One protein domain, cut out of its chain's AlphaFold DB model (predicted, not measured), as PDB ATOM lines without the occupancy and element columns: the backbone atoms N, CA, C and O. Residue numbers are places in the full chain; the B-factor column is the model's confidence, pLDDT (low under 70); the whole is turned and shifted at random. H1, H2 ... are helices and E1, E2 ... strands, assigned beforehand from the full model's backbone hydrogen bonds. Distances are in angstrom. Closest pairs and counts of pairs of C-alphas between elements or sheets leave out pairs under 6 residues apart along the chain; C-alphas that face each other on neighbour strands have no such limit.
ATOM      1  N   GLU A 137       4.327 -33.618  47.863       91.88
ATOM      2  CA  GLU A 137       5.063 -34.758  48.392       91.88
ATOM      3  C   GLU A 137       5.571 -35.640  47.246       91.88
ATOM      4  O   GLU A 137       6.741 -36.016  47.228       91.88
ATOM      5  N   ASP A 138       4.736 -35.860  46.225       89.50
ATOM      6  CA  ASP A 138       5.091 -36.656  45.043       89.50
ATOM      7  C   ASP A 138       5.797 -35.834  43.948       89.50
ATOM      8  O   ASP A 138       6.110 -36.348  42.872       89.50
ATOM      9  N   GLY A 139       6.002 -34.528  44.160       91.00
ATOM     10  CA  GLY A 139       6.574 -33.623  43.161       91.00
ATOM     11  C   GLY A 139       5.739 -33.506  41.876       91.00
ATOM     12  O   GLY A 139       6.287 -33.230  40.800       91.00
ATOM     13  N   THR A 140       4.423 -33.726  41.964       91.81
ATOM     14  CA  THR A 140       3.486 -33.697  40.836       91.81
ATOM     15  C   THR A 140       2.606 -32.451  40.825       91.81
ATOM     16  O   THR A 140       2.231 -31.906  41.855       91.81
ATOM     17  N   ASN A 141       2.231 -32.018  39.625       91.25
ATOM     18  CA  ASN A 141       1.298 -30.939  39.337       91.25
ATOM     19  C   ASN A 141       0.179 -31.476  38.441       91.25
ATOM     20  O   ASN A 141       0.400 -32.398  37.654       91.25
ATOM     21  N   ALA A 142      -1.013 -30.881  38.518       90.94
ATOM     22  CA  ALA A 142      -2.019 -31.132  37.491       90.94
ATOM     23  C   ALA A 142      -1.668 -30.319  36.237       90.94
ATOM     24  O   ALA A 142      -1.505 -29.101  36.302       90.94
ATOM     25  N   SER A 143      -1.550 -31.020  35.119       90.69
ATOM     26  CA  SER A 143      -1.274 -30.503  33.786       90.69
ATOM     27  C   SER A 143      -2.528 -30.591  32.933       90.69
ATOM     28  O   SER A 143      -3.201 -31.623  32.927       90.69
ATOM     29  N   HIS A 144      -2.810 -29.538  32.178       92.62
ATOM     30  CA  HIS A 144      -3.934 -29.501  31.250       92.62
ATOM     31  C   HIS A 144      -3.635 -30.254  29.949       92.62
ATOM     32  O   HIS A 144      -2.530 -30.157  29.410       92.62
ATOM     33  N   ILE A 145      -4.626 -30.958  29.398       92.12
ATOM     34  CA  ILE A 145      -4.571 -31.476  28.023       92.12
ATOM     35  C   ILE A 145      -4.698 -30.300  27.051       92.12
ATOM     36  O   ILE A 145      -3.820 -30.122  26.212       92.12
ATOM     37  N   MET A 146      -5.719 -29.453  27.219       94.38
ATOM     38  CA  MET A 146      -5.823 -28.144  26.561       94.38
ATOM     39  C   MET A 146      -5.311 -27.038  27.478       94.38
ATOM     40  O   MET A 146      -5.931 -26.760  28.504       94.38
ATOM     41  N   SER A 147      -4.192 -26.401  27.131       94.62
ATOM     42  CA  SER A 147      -3.609 -25.378  27.998       94.62
ATOM     43  C   SER A 147      -4.177 -23.985  27.768       94.62
ATOM     44  O   SER A 147      -4.525 -23.576  26.659       94.62
ATOM     45  N   PHE A 148      -4.166 -23.203  28.847       96.50
ATOM     46  CA  PHE A 148      -4.504 -21.782  28.815       96.50
ATOM     47  C   PHE A 148      -3.643 -20.967  27.836       96.50
ATOM     48  O   PHE A 148      -4.081 -19.925  27.369       96.50
ATOM     49  N   ARG A 149      -2.425 -21.420  27.515       95.94
ATOM     50  CA  ARG A 149      -1.549 -20.707  26.575       95.94
ATOM     51  C   ARG A 149      -2.105 -20.774  25.160       95.94
ATOM     52  O   ARG A 149      -2.301 -19.743  24.527       95.94
ATOM     53  N   VAL A 150      -2.435 -21.987  24.718       97.69
ATOM     54  CA  VAL A 150      -2.986 -22.229  23.383       97.69
ATOM     55  C   VAL A 150      -4.341 -21.539  23.231       97.69
ATOM     56  O   VAL A 150      -4.554 -20.832  22.250       97.69
ATOM     57  N   ILE A 151      -5.239 -21.655  24.220       97.44
ATOM     58  CA  ILE A 151      -6.554 -21.001  24.120       97.44
ATOM     59  C   ILE A 151      -6.435 -19.471  24.111       97.44
ATOM     60  O   ILE A 151      -7.104 -18.818  23.320       97.44
ATOM     61  N   ASN A 152      -5.551 -18.886  24.926       97.75
ATOM     62  CA  ASN A 152      -5.361 -17.437  24.947       97.75
ATOM     63  C   ASN A 152      -4.705 -16.935  23.660       97.75
ATOM     64  O   ASN A 152      -5.066 -15.857  23.190       97.75
ATOM     65  N   ALA A 153      -3.804 -17.714  23.054       97.62
ATOM     66  CA  ALA A 153      -3.263 -17.406  21.735       97.62
ATOM     67  C   ALA A 153      -4.395 -17.311  20.698       97.62
ATOM     68  O   ALA A 153      -4.524 -16.276  20.047       97.62
ATOM     69  N   ILE A 154      -5.283 -18.311  20.648       97.56
ATOM     70  CA  ILE A 154      -6.451 -18.343  19.748       97.56
ATOM     71  C   ILE A 154      -7.385 -17.157  20.000       97.56
ATOM     72  O   ILE A 154      -7.750 -16.429  19.082       97.56
ATOM     73  N   LEU A 155      -7.771 -16.923  21.255       96.62
ATOM     74  CA  LEU A 155      -8.704 -15.847  21.594       96.62
ATOM     75  C   LEU A 155      -8.116 -14.460  21.313       96.62
ATOM     76  O   LEU A 155      -8.861 -13.537  20.989       96.62
ATOM     77  N   SER A 156      -6.792 -14.308  21.407       95.81
ATOM     78  CA  SER A 156      -6.116 -13.047  21.096       95.81
ATOM     79  C   SER A 156      -6.100 -12.719  19.600       95.81
ATOM     80  O   SER A 156      -6.108 -11.539  19.253       95.81
ATOM     81  N   THR A 157      -6.136 -13.724  18.718       94.94
ATOM     82  CA  THR A 157      -6.137 -13.532  17.255       94.94
ATOM     83  C   THR A 157      -7.535 -13.353  16.665       94.94
ATOM     84  O   THR A 157      -7.675 -12.882  15.540       94.94
ATOM     85  N   GLN A 158      -8.584 -13.723  17.402       94.31
ATOM     86  CA  GLN A 158      -9.963 -13.628  16.926       94.31
ATOM     87  C   GLN A 158     -10.452 -12.170  16.908       94.31
ATOM     88  O   GLN A 158     -10.294 -11.473  17.916       94.31
ATOM     89  N   PRO A 159     -11.068 -11.671  15.821       94.19
ATOM     90  CA  PRO A 159     -11.671 -10.339  15.795       94.19
ATOM     91  C   PRO A 159     -12.910 -10.257  16.708       94.19
ATOM     92  O   PRO A 159     -13.439 -11.260  17.175       94.19
ATOM     93  N   GLY A 160     -13.374  -9.039  17.000       93.69
ATOM     94  CA  GLY A 160     -14.617  -8.816  17.754       93.69
ATOM     95  C   GLY A 160     -14.435  -8.438  19.226       93.69
ATOM     96  O   GLY A 160     -13.326  -8.135  19.680       93.69
ATOM     97  N   ARG A 161     -15.556  -8.391  19.956       95.31
ATOM     98  CA  ARG A 161     -15.615  -7.940  21.356       95.31
ATOM     99  C   ARG A 161     -15.073  -9.010  22.317       95.31
ATOM    100  O   ARG A 161     -15.190 -10.199  22.025       95.31
ATOM    101  N   PRO A 162     -14.506  -8.613  23.469       95.62
ATOM    102  CA  PRO A 162     -14.195  -9.547  24.545       95.62
ATOM    103  C   PRO A 162     -15.425 -10.343  24.987       95.62
ATOM    104  O   PRO A 162     -16.541  -9.824  24.993       95.62
ATOM    105  N   MET A 163     -15.209 -11.598  25.380       95.94
ATOM    106  CA  MET A 163     -16.259 -12.425  25.977       95.94
ATOM    107  C   MET A 163     -16.672 -11.879  27.345       95.94
ATOM    108  O   MET A 163     -15.856 -11.278  28.046       95.94
ATOM    109  N   SER A 164     -17.921 -12.146  27.736       96.38
ATOM    110  CA  SER A 164     -18.401 -11.866  29.089       96.38
ATOM    111  C   SER A 164     -17.601 -12.646  30.135       96.38
ATOM    112  O   SER A 164     -17.096 -13.742  29.868       96.38
ATOM    113  N   ASP A 165     -17.528 -12.108  31.350       96.31
ATOM    114  CA  ASP A 165     -16.807 -12.758  32.447       96.31
ATOM    115  C   ASP A 165     -17.401 -14.123  32.809       96.31
ATOM    116  O   ASP A 165     -16.658 -15.032  33.174       96.31
ATOM    117  N   GLU A 166     -18.714 -14.311  32.651       96.31
ATOM    118  CA  GLU A 166     -19.339 -15.616  32.889       96.31
ATOM    119  C   GLU A 166     -18.897 -16.656  31.854       96.31
ATOM    120  O   GLU A 166     -18.549 -17.777  32.219       96.31
ATOM    121  N   ASN A 167     -18.793 -16.277  30.575       96.38
ATOM    122  CA  ASN A 167     -18.262 -17.175  29.549       96.38
ATOM    123  C   ASN A 167     -16.792 -17.516  29.815       96.38
ATOM    124  O   ASN A 167     -16.405 -18.676  29.688       96.38
ATOM    125  N   LYS A 168     -15.981 -16.541  30.248       97.50
ATOM    126  CA  LYS A 168     -14.591 -16.800  30.655       97.50
ATOM    127  C   LYS A 168     -14.528 -17.785  31.822       97.50
ATOM    128  O   LYS A 168     -13.766 -18.744  31.755       97.50
ATOM    129  N   LYS A 169     -15.353 -17.600  32.858       96.94
ATOM    130  CA  LYS A 169     -15.445 -18.520  34.006       96.94
ATOM    131  C   LYS A 169     -15.878 -19.923  33.586       96.94
ATOM    132  O   LYS A 169     -15.289 -20.888  34.062       96.94
ATOM    133  N   ASN A 170     -16.847 -20.046  32.680       96.69
ATOM    134  CA  ASN A 170     -17.269 -21.337  32.133       96.69
ATOM    135  C   ASN A 170     -16.122 -22.047  31.415       96.69
ATOM    136  O   ASN A 170     -15.856 -23.210  31.698       96.69
ATOM    137  N   ILE A 171     -15.371 -21.335  30.573       97.00
ATOM    138  CA  ILE A 171     -14.197 -21.907  29.904       97.00
ATOM    139  C   ILE A 171     -13.143 -22.342  30.930       97.00
ATOM    140  O   ILE A 171     -12.588 -23.426  30.799       97.00
ATOM    141  N   VAL A 172     -12.884 -21.546  31.974       97.69
ATOM    142  CA  VAL A 172     -11.954 -21.936  33.049       97.69
ATOM    143  C   VAL A 172     -12.409 -23.223  33.741       97.69
ATOM    144  O   VAL A 172     -11.582 -24.110  33.937       97.69
ATOM    145  N   ARG A 173     -13.701 -23.346  34.083       97.06
ATOM    146  CA  ARG A 173     -14.264 -24.558  34.705       97.06
ATOM    147  C   ARG A 173     -14.055 -25.781  33.811       97.06
ATOM    148  O   ARG A 173     -13.550 -26.787  34.290       97.06
ATOM    149  N   GLU A 174     -14.356 -25.663  32.518       96.94
ATOM    150  CA  GLU A 174     -14.186 -26.745  31.535       96.94
ATOM    151  C   GLU A 174     -12.714 -27.118  31.309       96.94
ATOM    152  O   GLU A 174     -12.363 -28.295  31.208       96.94
ATOM    153  N   LEU A 175     -11.813 -26.131  31.284       96.25
ATOM    154  CA  LEU A 175     -10.377 -26.396  31.231       96.25
ATOM    155  C   LEU A 175      -9.887 -27.053  32.526       96.25
ATOM    156  O   LEU A 175      -8.992 -27.887  32.483       96.25
ATOM    157  N   ASN A 176     -10.464 -26.740  33.676       96.81
ATOM    158  CA  ASN A 176     -10.099 -27.365  34.944       96.81
ATOM    159  C   ASN A 176     -10.855 -28.665  35.244       96.81
ATOM    160  O   ASN A 176     -10.654 -29.244  36.317       96.81
ATOM    161  N   ASP A 177     -11.679 -29.143  34.311       96.50
ATOM    162  CA  ASP A 177     -12.379 -30.408  34.462       96.50
ATOM    163  C   ASP A 177     -11.391 -31.569  34.662       96.50
ATOM    164  O   ASP A 177     -10.296 -31.602  34.085       96.50
ATOM    165  N   LYS A 178     -11.788 -32.551  35.479       94.31
ATOM    166  CA  LYS A 178     -10.941 -33.688  35.864       94.31
ATOM    167  C   LYS A 178     -10.394 -34.430  34.648       94.31
ATOM    168  O   LYS A 178      -9.237 -34.854  34.677       94.31
ATOM    169  N   GLU A 179     -11.200 -34.563  33.599       94.06
ATOM    170  CA  GLU A 179     -10.829 -35.280  32.381       94.06
ATOM    171  C   GLU A 179      -9.891 -34.453  31.479       94.06
ATOM    172  O   GLU A 179      -9.166 -35.014  30.661       94.06
ATOM    173  N   ASN A 180      -9.824 -33.125  31.655       93.56
ATOM    174  CA  ASN A 180      -8.808 -32.280  31.014       93.56
ATOM    175  C   ASN A 180      -7.499 -32.218  31.822       93.56
ATOM    176  O   ASN A 180      -6.517 -31.651  31.347       93.56
ATOM    177  N   LEU A 181      -7.460 -32.774  33.034       93.62
ATOM    178  CA  LEU A 181      -6.314 -32.688  33.931       93.62
ATOM    179  C   LEU A 181      -5.596 -34.033  34.081       93.62
ATOM    180  O   LEU A 181      -6.185 -35.084  34.341       93.62
ATOM    181  N   ARG A 182      -4.265 -34.006  34.036       92.81
ATOM    182  CA  ARG A 182      -3.401 -35.159  34.319       92.81
ATOM    183  C   ARG A 182      -2.344 -34.792  35.348       92.81
ATOM    184  O   ARG A 182      -1.702 -33.764  35.214       92.81
ATOM    185  N   ASN A 183      -2.108 -35.658  36.330       92.38
ATOM    186  CA  ASN A 183      -1.020 -35.444  37.282       92.38
ATOM    187  C   ASN A 183       0.304 -35.860  36.634       92.38
ATOM    188  O   ASN A 183       0.427 -36.977  36.126       92.38
ATOM    189  N   LYS A 184       1.269 -34.944  36.612       91.62
ATOM    190  CA  LYS A 184       2.614 -35.138  36.058       91.62
ATOM    191  C   LYS A 184       3.634 -34.492  36.976       91.62
ATOM    192  O   LYS A 184       3.339 -33.473  37.590       91.62
ATOM    193  N   SER A 185       4.849 -35.027  37.040       92.06
ATOM    194  CA  SER A 185       5.935 -34.295  37.691       92.06
ATOM    195  C   SER A 185       6.171 -32.958  36.982       92.06
ATOM    196  O   SER A 185       5.930 -32.837  35.777       92.06
ATOM    197  N   ARG A 186       6.658 -31.942  37.704       87.75
ATOM    198  CA  ARG A 186       7.007 -30.651  37.078       87.75
ATOM    199  C   ARG A 186       7.985 -30.844  35.914       87.75
ATOM    200  O   ARG A 186       7.765 -30.299  34.836       87.75
ATOM    201  N   ALA A 187       9.015 -31.665  36.124       87.31
ATOM    202  CA  ALA A 187       9.978 -32.022  35.088       87.31
ATOM    203  C   ALA A 187       9.304 -32.742  33.911       87.31
ATOM    204  O   ALA A 187       9.531 -32.370  32.767       87.31
ATOM    205  N   GLY A 188       8.402 -33.692  34.168       88.50
ATOM    206  CA  GLY A 188       7.658 -34.385  33.115       88.50
ATOM    207  C   GLY A 188       6.711 -33.468  32.332       88.50
ATOM    208  O   GLY A 188       6.484 -33.692  31.147       88.50
ATOM    209  N   ASN A 189       6.178 -32.413  32.952       88.56
ATOM    210  CA  ASN A 189       5.371 -31.413  32.253       88.56
ATOM    211  C   ASN A 189       6.209 -30.500  31.350       88.56
ATOM    212  O   ASN A 189       5.780 -30.182  30.245       88.56
ATOM    213  N   MET A 190       7.384 -30.078  31.822       85.69
ATOM    214  CA  MET A 190       8.259 -29.151  31.097       85.69
ATOM    215  C   MET A 190       9.099 -29.843  30.021       85.69
ATOM    216  O   MET A 190       9.247 -29.323  28.920       85.69
ATOM    217  N   TYR A 191       9.612 -31.029  30.330       84.06
ATOM    218  CA  TYR A 191      10.651 -31.708  29.561       84.06
ATOM    219  C   TYR A 191      10.241 -33.110  29.095       84.06
ATOM    220  O   TYR A 191      10.906 -33.708  28.257       84.06
ATOM    221  N   GLY A 192       9.143 -33.669  29.607       85.06
ATOM    222  CA  GLY A 192       8.800 -35.068  29.345       85.06
ATOM    223  C   GLY A 192       9.869 -36.034  29.874       85.06
ATOM    224  O   GLY A 192      10.786 -35.646  30.596       85.06
ATOM    225  N   ASN A 193       9.756 -37.316  29.523       77.12
ATOM    226  CA  ASN A 193      10.697 -38.339  30.004       77.12
ATOM    227  C   ASN A 193      12.067 -38.269  29.309       77.12
ATOM    228  O   ASN A 193      13.035 -38.824  29.814       77.12
ATOM    229  N   ASN A 194      12.144 -37.611  28.151       75.81
ATOM    230  CA  ASN A 194      13.354 -37.520  27.332       75.81
ATOM    231  C   ASN A 194      14.078 -36.164  27.445       75.81
ATOM    232  O   ASN A 194      15.025 -35.936  26.702       75.81
ATOM    233  N   GLY A 195      13.622 -35.245  28.303       73.69
ATOM    234  CA  GLY A 195      14.221 -33.912  28.432       73.69
ATOM    235  C   GLY A 195      13.679 -32.842  27.464       73.69
ATOM    236  O   GLY A 195      13.868 -31.655  27.716       73.69
ATOM    237  N   TYR A 196      12.981 -33.231  26.389       67.81
ATOM    238  CA  TYR A 196      12.587 -32.348  25.279       67.81
ATOM    239  C   TYR A 196      11.126 -32.508  24.808       67.81
ATOM    240  O   TYR A 196      10.757 -31.997  23.754       67.81
ATOM    241  N   SER A 197      10.282 -33.233  25.547       79.94
ATOM    242  CA  SER A 197       8.910 -33.605  25.144       79.94
ATOM    243  C   SER A 197       7.830 -33.232  26.159       79.94
ATOM    244  O   SER A 197       6.825 -33.929  26.318       79.94
ATOM    245  N   GLY A 198       8.037 -32.141  26.890       88.38
ATOM    246  CA  GLY A 198       7.027 -31.653  27.817       88.38
ATOM    247  C   GLY A 198       5.808 -31.083  27.100       88.38
ATOM    248  O   GLY A 198       5.925 -30.468  26.041       88.38
ATOM    249  N   ASP A 199       4.638 -31.228  27.722       91.44
ATOM    250  CA  ASP A 199       3.398 -30.608  27.249       91.44
ATOM    251  C   ASP A 199       3.568 -29.088  27.102       91.44
ATOM    252  O   ASP A 199       3.098 -28.509  26.132       91.44
ATOM    253  N   GLU A 200       4.288 -28.445  28.027       92.00
ATOM    254  CA  GLU A 200       4.519 -26.999  27.991       92.00
ATOM    255  C   GLU A 200       5.415 -26.569  26.823       92.00
ATOM    256  O   GLU A 200       5.166 -25.533  26.204       92.00
ATOM    257  N   TYR A 201       6.418 -27.384  26.486       93.25
ATOM    258  CA  TYR A 201       7.251 -27.165  25.308       93.25
ATOM    259  C   TYR A 201       6.421 -27.277  24.023       93.25
ATOM    260  O   TYR A 201       6.494 -26.398  23.167       93.25
ATOM    261  N   PHE A 202       5.586 -28.312  23.897       94.94
ATOM    262  CA  PHE A 202       4.727 -28.480  22.723       94.94
ATOM    263  C   PHE A 202       3.670 -27.381  22.605       94.94
ATOM    264  O   PHE A 202       3.445 -26.863  21.513       94.94
ATOM    265  N   ASP A 203       3.077 -26.967  23.723       96.06
ATOM    266  CA  ASP A 203       2.098 -25.884  23.751       96.06
ATOM    267  C   ASP A 203       2.720 -24.541  23.330       96.06
ATOM    268  O   ASP A 203       2.059 -23.767  22.643       96.06
ATOM    269  N   GLN A 204       3.993 -24.283  23.663       95.44
ATOM    270  CA  GLN A 204       4.735 -23.126  23.145       95.44
ATOM    271  C   GLN A 204       4.889 -23.187  21.621       95.44
ATOM    272  O   GLN A 204       4.686 -22.181  20.952       95.44
ATOM    273  N   GLN A 205       5.243 -24.347  21.056       96.31
ATOM    274  CA  GLN A 205       5.391 -24.481  19.600       96.31
ATOM    275  C   GLN A 205       4.055 -24.257  18.881       96.31
ATOM    276  O   GLN A 205       4.018 -23.600  17.844       96.31
ATOM    277  N   ILE A 206       2.959 -24.777  19.442       97.94
ATOM    278  CA  ILE A 206       1.601 -24.560  18.927       97.94
ATOM    279  C   ILE A 206       1.229 -23.074  19.021       97.94
ATOM    280  O   ILE A 206       0.741 -22.506  18.046       97.94
ATOM    281  N   GLU A 207       1.498 -22.428  20.159       97.81
ATOM    282  CA  GLU A 207       1.294 -20.987  20.344       97.81
ATOM    283  C   GLU A 207       2.069 -20.159  19.310       97.81
ATOM    284  O   GLU A 207       1.496 -19.245  18.718       97.81
ATOM    285  N   ASP A 208       3.339 -20.488  19.056       97.62
ATOM    286  CA  ASP A 208       4.167 -19.784  18.076       97.62
ATOM    287  C   ASP A 208       3.548 -19.834  16.673       97.62
ATOM    288  O   ASP A 208       3.520 -18.813  15.988       97.62
ATOM    289  N   VAL A 209       3.011 -20.986  16.255       98.00
ATOM    290  CA  VAL A 209       2.348 -21.107  14.946       98.00
ATOM    291  C   VAL A 209       1.041 -20.313  14.907       98.00
ATOM    292  O   VAL A 209       0.792 -19.591  13.948       98.00
ATOM    293  N   ILE A 210       0.228 -20.368  15.967       98.00
ATOM    294  CA  ILE A 210      -1.030 -19.600  16.048       98.00
ATOM    295  C   ILE A 210      -0.770 -18.095  15.952       98.00
ATOM    296  O   ILE A 210      -1.534 -17.369  15.318       98.00
ATOM    297  N   ARG A 211       0.315 -17.618  16.570       96.81
ATOM    298  CA  ARG A 211       0.717 -16.206  16.531       96.81
ATOM    299  C   ARG A 211       1.400 -15.798  15.222       96.81
ATOM    300  O   ARG A 211       1.680 -14.615  15.057       96.81
ATOM    301  N   GLY A 212       1.672 -16.738  14.316       96.56
ATOM    302  CA  GLY A 212       2.400 -16.479  13.074       96.56
ATOM    303  C   GLY A 212       3.909 -16.293  13.263       96.56
ATOM    304  O   GLY A 212       4.579 -15.801  12.363       96.56
ATOM    305  N   ASN A 213       4.465 -16.690  14.413       97.12
ATOM    306  CA  ASN A 213       5.915 -16.702  14.646       97.12
ATOM    307  C   ASN A 213       6.600 -17.895  13.955       97.12
ATOM    308  O   ASN A 213       7.825 -17.929  13.846       97.12
ATOM    309  N   LYS A 214       5.818 -18.902  13.550       96.56
ATOM    310  CA  LYS A 214       6.250 -20.092  12.813       96.56
ATOM    311  C   LYS A 214       5.197 -20.460  11.778       96.56
ATOM    312  O   LYS A 214       4.007 -20.364  12.058       96.56
ATOM    313  N   ASP A 215       5.640 -20.967  10.634       96.50
ATOM    314  CA  ASP A 215       4.729 -21.310   9.536       96.50
ATOM    315  C   ASP A 215       4.003 -22.648   9.746       96.50
ATOM    316  O   ASP A 215       2.880 -22.836   9.283       96.50
ATOM    317  N   ARG A 216       4.657 -23.613  10.408       97.50
ATOM    318  CA  ARG A 216       4.166 -24.994  10.549       97.50
ATOM    319  C   ARG A 216       4.720 -25.689  11.793       97.50
ATOM    320  O   ARG A 216       5.726 -25.255  12.359       97.50
ATOM    321  N   LEU A 217       4.098 -26.799  12.188       97.62
ATOM    322  CA  LEU A 217       4.613 -27.684  13.232       97.62
ATOM    323  C   LEU A 217       5.567 -28.710  12.621       97.62
ATOM    324  O   LEU A 217       5.157 -29.539  11.824       97.62
ATOM    325  N   THR A 218       6.837 -28.680  13.020       96.19
ATOM    326  CA  THR A 218       7.875 -29.577  12.482       96.19
ATOM    327  C   THR A 218       8.074 -30.863  13.287       96.19
ATOM    328  O   THR A 218       8.881 -31.709  12.916       96.19
ATOM    329  N   ASN A 219       7.383 -31.006  14.419       94.62
ATOM    330  CA  ASN A 219       7.538 -32.125  15.341       94.62
ATOM    331  C   ASN A 219       6.221 -32.898  15.450       94.62
ATOM    332  O   ASN A 219       5.211 -32.331  15.874       94.62
ATOM    333  N   GLN A 220       6.257 -34.199  15.151       95.75
ATOM    334  CA  GLN A 220       5.084 -35.073  15.211       95.75
ATOM    335  C   GLN A 220       4.405 -35.064  16.590       95.75
ATOM    336  O   GLN A 220       3.183 -35.069  16.681       95.75
ATOM    337  N   HIS A 221       5.155 -34.934  17.685       95.00
ATOM    338  CA  HIS A 221       4.557 -34.835  19.016       95.00
ATOM    339  C   HIS A 221       3.748 -33.546  19.226       95.00
ATOM    340  O   HIS A 221       2.782 -33.560  19.992       95.00
ATOM    341  N   CYS A 222       4.098 -32.445  18.546       96.00
ATOM    342  CA  CYS A 222       3.269 -31.237  18.534       96.00
ATOM    343  C   CYS A 222       1.960 -31.484  17.777       96.00
ATOM    344  O   CYS A 222       0.905 -31.055  18.242       96.00
ATOM    345  N   VAL A 223       2.018 -32.206  16.651       97.44
ATOM    346  CA  VAL A 223       0.835 -32.610  15.873       97.44
ATOM    347  C   VAL A 223      -0.092 -33.467  16.740       97.44
ATOM    348  O   VAL A 223      -1.258 -33.119  16.929       97.44
ATOM    349  N   ASP A 224       0.442 -34.509  17.381       96.31
ATOM    350  CA  ASP A 224      -0.316 -35.393  18.274       96.31
ATOM    351  C   ASP A 224      -0.877 -34.638  19.493       96.31
ATOM    352  O   ASP A 224      -1.949 -34.949  20.023       96.31
ATOM    353  N   ARG A 225      -0.140 -33.643  20.006       95.75
ATOM    354  CA  ARG A 225      -0.597 -32.773  21.097       95.75
ATOM    355  C   ARG A 225      -1.778 -31.913  20.651       95.75
ATOM    356  O   ARG A 225      -2.779 -31.891  21.363       95.75
ATOM    357  N   LEU A 226      -1.690 -31.273  19.488       97.56
ATOM    358  CA  LEU A 226      -2.760 -30.454  18.916       97.56
ATOM    359  C   LEU A 226      -4.015 -31.291  18.639       97.56
ATOM    360  O   LEU A 226      -5.116 -30.898  19.021       97.56
ATOM    361  N   GLN A 227      -3.866 -32.485  18.063       97.44
ATOM    362  CA  GLN A 227      -4.991 -33.395  17.825       97.44
ATOM    363  C   GLN A 227      -5.671 -33.836  19.129       97.44
ATOM    364  O   GLN A 227      -6.899 -33.844  19.210       97.44
ATOM    365  N   ARG A 228      -4.900 -34.138  20.184       96.38
ATOM    366  CA  ARG A 228      -5.458 -34.446  21.515       96.38
ATOM    367  C   ARG A 228      -6.177 -33.252  22.138       96.38
ATOM    368  O   ARG A 228      -7.230 -33.435  22.743       96.38
ATOM    369  N   GLN A 229      -5.635 -32.045  21.981       97.12
ATOM    370  CA  GLN A 229      -6.302 -30.812  22.406       97.12
ATOM    371  C   GLN A 229      -7.637 -30.636  21.695       97.12
ATOM    372  O   GLN A 229      -8.649 -30.393  22.349       97.12
ATOM    373  N   TRP A 230      -7.655 -30.839  20.378       97.50
ATOM    374  CA  TRP A 230      -8.874 -30.767  19.589       97.50
ATOM    375  C   TRP A 230      -9.913 -31.794  20.038       97.50
ATOM    376  O   TRP A 230     -11.041 -31.425  20.358       97.50
ATOM    377  N   ALA A 231      -9.522 -33.066  20.155       96.50
ATOM    378  CA  ALA A 231     -10.399 -34.129  20.637       96.50
ATOM    379  C   ALA A 231     -10.981 -33.812  22.024       96.50
ATOM    380  O   ALA A 231     -12.144 -34.104  22.295       96.50
ATOM    381  N   ARG A 232     -10.197 -33.164  22.892       95.38
ATOM    382  CA  ARG A 232     -10.662 -32.772  24.220       95.38
ATOM    383  C   ARG A 232     -11.649 -31.605  24.189       95.38
ATOM    384  O   ARG A 232     -12.641 -31.644  24.909       95.38
ATOM    385  N   VAL A 233     -11.421 -30.606  23.339       96.06
ATOM    386  CA  VAL A 233     -12.358 -29.487  23.132       96.06
ATOM    387  C   VAL A 233     -13.714 -29.998  22.643       96.06
ATOM    388  O   VAL A 233     -14.748 -29.545  23.134       96.06
ATOM    389  N   GLN A 234     -13.721 -30.993  21.752       96.38
ATOM    390  CA  GLN A 234     -14.949 -31.624  21.256       96.38
ATOM    391  C   GLN A 234     -15.806 -32.225  22.378       96.38
ATOM    392  O   GLN A 234     -17.022 -32.114  22.338       96.38
ATOM    393  N   GLN A 235     -15.178 -32.803  23.401       96.06
ATOM    394  CA  GLN A 235     -15.867 -33.461  24.519       96.06
ATOM    395  C   GLN A 235     -16.249 -32.513  25.668       96.06
ATOM    396  O   GLN A 235     -16.870 -32.948  26.632       96.06
ATOM    397  N   SER A 236     -15.831 -31.248  25.610       95.62
ATOM    398  CA  SER A 236     -16.074 -30.259  26.669       95.62
ATOM    399  C   SER A 236     -17.356 -29.459  26.433       95.62
ATOM    400  O   SER A 236     -17.793 -29.316  25.290       95.62
ATOM    401  N   ASN A 237     -17.900 -28.830  27.474       95.94
ATOM    402  CA  ASN A 237     -19.006 -27.869  27.345       95.94
ATOM    403  C   ASN A 237     -18.508 -26.438  27.076       95.94
ATOM    404  O   ASN A 237     -19.145 -25.456  27.462       95.94
ATOM    405  N   ILE A 238     -17.345 -26.292  26.429       95.94
ATOM    406  CA  ILE A 238     -16.849 -24.989  25.977       95.94
ATOM    407  C   ILE A 238     -17.878 -24.368  25.010       95.94
ATOM    408  O   ILE A 238     -18.387 -25.082  24.142       95.94
ATOM    409  N   PRO A 239     -18.172 -23.055  25.103       96.00
ATOM    410  CA  PRO A 239     -19.126 -22.397  24.212       96.00
ATOM    411  C   PRO A 239     -18.832 -22.641  22.724       96.00
ATOM    412  O   PRO A 239     -17.677 -22.580  22.296       96.00
ATOM    413  N   THR A 240     -19.874 -22.870  21.921       96.19
ATOM    414  CA  THR A 240     -19.751 -23.239  20.497       96.19
ATOM    415  C   THR A 240     -18.916 -22.247  19.694       96.19
ATOM    416  O   THR A 240     -18.036 -22.661  18.946       96.19
ATOM    417  N   ASN A 241     -19.095 -20.943  19.915       95.69
ATOM    418  CA  ASN A 241     -18.313 -19.897  19.249       95.69
ATOM    419  C   ASN A 241     -16.804 -19.987  19.564       95.69
ATOM    420  O   ASN A 241     -15.964 -19.638  18.739       95.69
ATOM    421  N   VAL A 242     -16.440 -20.480  20.752       96.69
ATOM    422  CA  VAL A 242     -15.039 -20.725  21.122       96.69
ATOM    423  C   VAL A 242     -14.531 -22.006  20.465       96.69
ATOM    424  O   VAL A 242     -13.410 -22.013  19.960       96.69
ATOM    425  N   LYS A 243     -15.348 -23.067  20.392       97.44
ATOM    426  CA  LYS A 243     -14.991 -24.282  19.634       97.44
ATOM    427  C   LYS A 243     -14.760 -23.969  18.151       97.44
ATOM    428  O   LYS A 243     -13.803 -24.473  17.568       97.44
ATOM    429  N   GLU A 244     -15.582 -23.102  17.559       97.31
ATOM    430  CA  GLU A 244     -15.423 -22.607  16.187       97.31
ATOM    431  C   GLU A 244     -14.110 -21.848  16.000       97.31
ATOM    432  O   GLU A 244     -13.356 -22.173  15.086       97.31
ATOM    433  N   ALA A 245     -13.792 -20.910  16.898       97.38
ATOM    434  CA  ALA A 245     -12.527 -20.179  16.870       97.38
ATOM    435  C   ALA A 245     -11.304 -21.106  16.981       97.38
ATOM    436  O   ALA A 245     -10.292 -20.898  16.302       97.38
ATOM    437  N   ILE A 246     -11.395 -22.146  17.819       97.88
ATOM    438  CA  ILE A 246     -10.350 -23.167  17.948       97.88
ATOM    439  C   ILE A 246     -10.223 -23.960  16.647       97.88
ATOM    440  O   ILE A 246      -9.110 -24.088  16.137       97.88
ATOM    441  N   ARG A 247     -11.338 -24.434  16.071       98.06
ATOM    442  CA  ARG A 247     -11.345 -25.160  14.789       98.06
ATOM    443  C   ARG A 247     -10.716 -24.334  13.680       98.06
ATOM    444  O   ARG A 247      -9.864 -24.830  12.954       98.06
ATOM    445  N   GLU A 248     -11.139 -23.080  13.557       98.00
ATOM    446  CA  GLU A 248     -10.668 -22.173  12.519       98.00
ATOM    447  C   GLU A 248      -9.157 -21.955  12.643       98.00
ATOM    448  O   GLU A 248      -8.429 -22.088  11.660       98.00
ATOM    449  N   SER A 249      -8.671 -21.702  13.861       98.00
ATOM    450  CA  SER A 249      -7.244 -21.493  14.123       98.00
ATOM    451  C   SER A 249      -6.431 -22.758  13.853       98.00
ATOM    452  O   SER A 249      -5.421 -22.698  13.161       98.00
ATOM    453  N   PHE A 250      -6.895 -23.920  14.323       98.06
ATOM    454  CA  PHE A 250      -6.227 -25.202  14.087       98.06
ATOM    455  C   PHE A 250      -6.245 -25.620  12.615       98.06
ATOM    456  O   PHE A 250      -5.309 -26.276  12.165       98.06
ATOM    457  N   SER A 251      -7.246 -25.191  11.843       98.00
ATOM    458  CA  SER A 251      -7.318 -25.484  10.407       98.00
ATOM    459  C   SER A 251      -6.316 -24.732   9.543       98.00
ATOM    460  O   SER A 251      -6.099 -25.103   8.392       98.00
ATOM    461  N   LYS A 252      -5.669 -23.711  10.107       97.88
ATOM    462  CA  LYS A 252      -4.578 -22.971   9.464       97.88
ATOM    463  C   LYS A 252      -3.208 -23.596   9.752       97.88
ATOM    464  O   LYS A 252      -2.219 -23.198   9.143       97.88
ATOM    465  N   ILE A 253      -3.137 -24.557  10.678       98.12
ATOM    466  CA  ILE A 253      -1.884 -25.179  11.110       98.12
ATOM    467  C   ILE A 253      -1.585 -26.388  10.224       98.12
ATOM    468  O   ILE A 253      -2.400 -27.307  10.096       98.12
TER     469      ILE A 253
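AT A GLANCE: This is residues 137 to 253 of the 269 residues of an uncharacterized protein of Trichomonas vaginalis (UniProt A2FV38). A small two-stranded ribbon, E1 and E2, runs along one edge of a helical body in which H1 and H4, side by side, are crossed by the helical hairpin of H5 and H6. Short H3 sits at one end of the ribbon and H2 near the other. The printed part has 117 residues, with six named helices and two named strands in the order E1 H1 H2 E2 H3 H4 H5 H6; the sheet E1 - E2 is antiparallel and the class is mostly helix. It is compact, with a radius of gyration of the C-alphas of 14.3 A and spans of 41 by 34 by 20 A.

IN THESE COORDINATES: Strand E1 is residues 140 to 144, beginning at C-alpha 140 (3.486, -33.697, 40.836), and E2 is residues 181 to 185. The helices are H1, 148 to 157, 14.3 A; H2, 165 to 175, 15.1 A; H3, 186 to 190; H4, 199 to 210, 16.3 A; H5, 220 to 234, 21.2 A; and H6, 240 to 251, 16.2 A, ending at C-alpha 251 (-7.318, -25.484, 10.407).

HOW THE PARTS SIT: E1 and E2 are antiparallel at 142 degrees, with N 141 and O 184 2.7 A apart, within hydrogen-bond range. The closest C-alphas of E1 and H3, Thr 140 and Arg 186, are 6.0 A apart. H4, the hub, touches H3 with residues 199 to 201 alone (Met 190 and Glu 200, closest C-alphas, 5.3 A). H4 touches H1, the same way at a shallow tilt of 5 degrees; Val 150 and Glu 207 are their closest C-alphas, 5.4 A. H5, with residues 221 to 226 alone, touches H4 about perpendicular, at 84 degrees. H5 and H6 touch at 19 degrees, opposite ways. In all six helices every O i to N i+4 pair is within hydrogen-bond range.

THE WHOLE: The C-alphas farthest apart, Glu 137 and Gly 160, are 44.7 A apart. The printed part has no cut and no long link; residue 196 alone is under pLDDT 70.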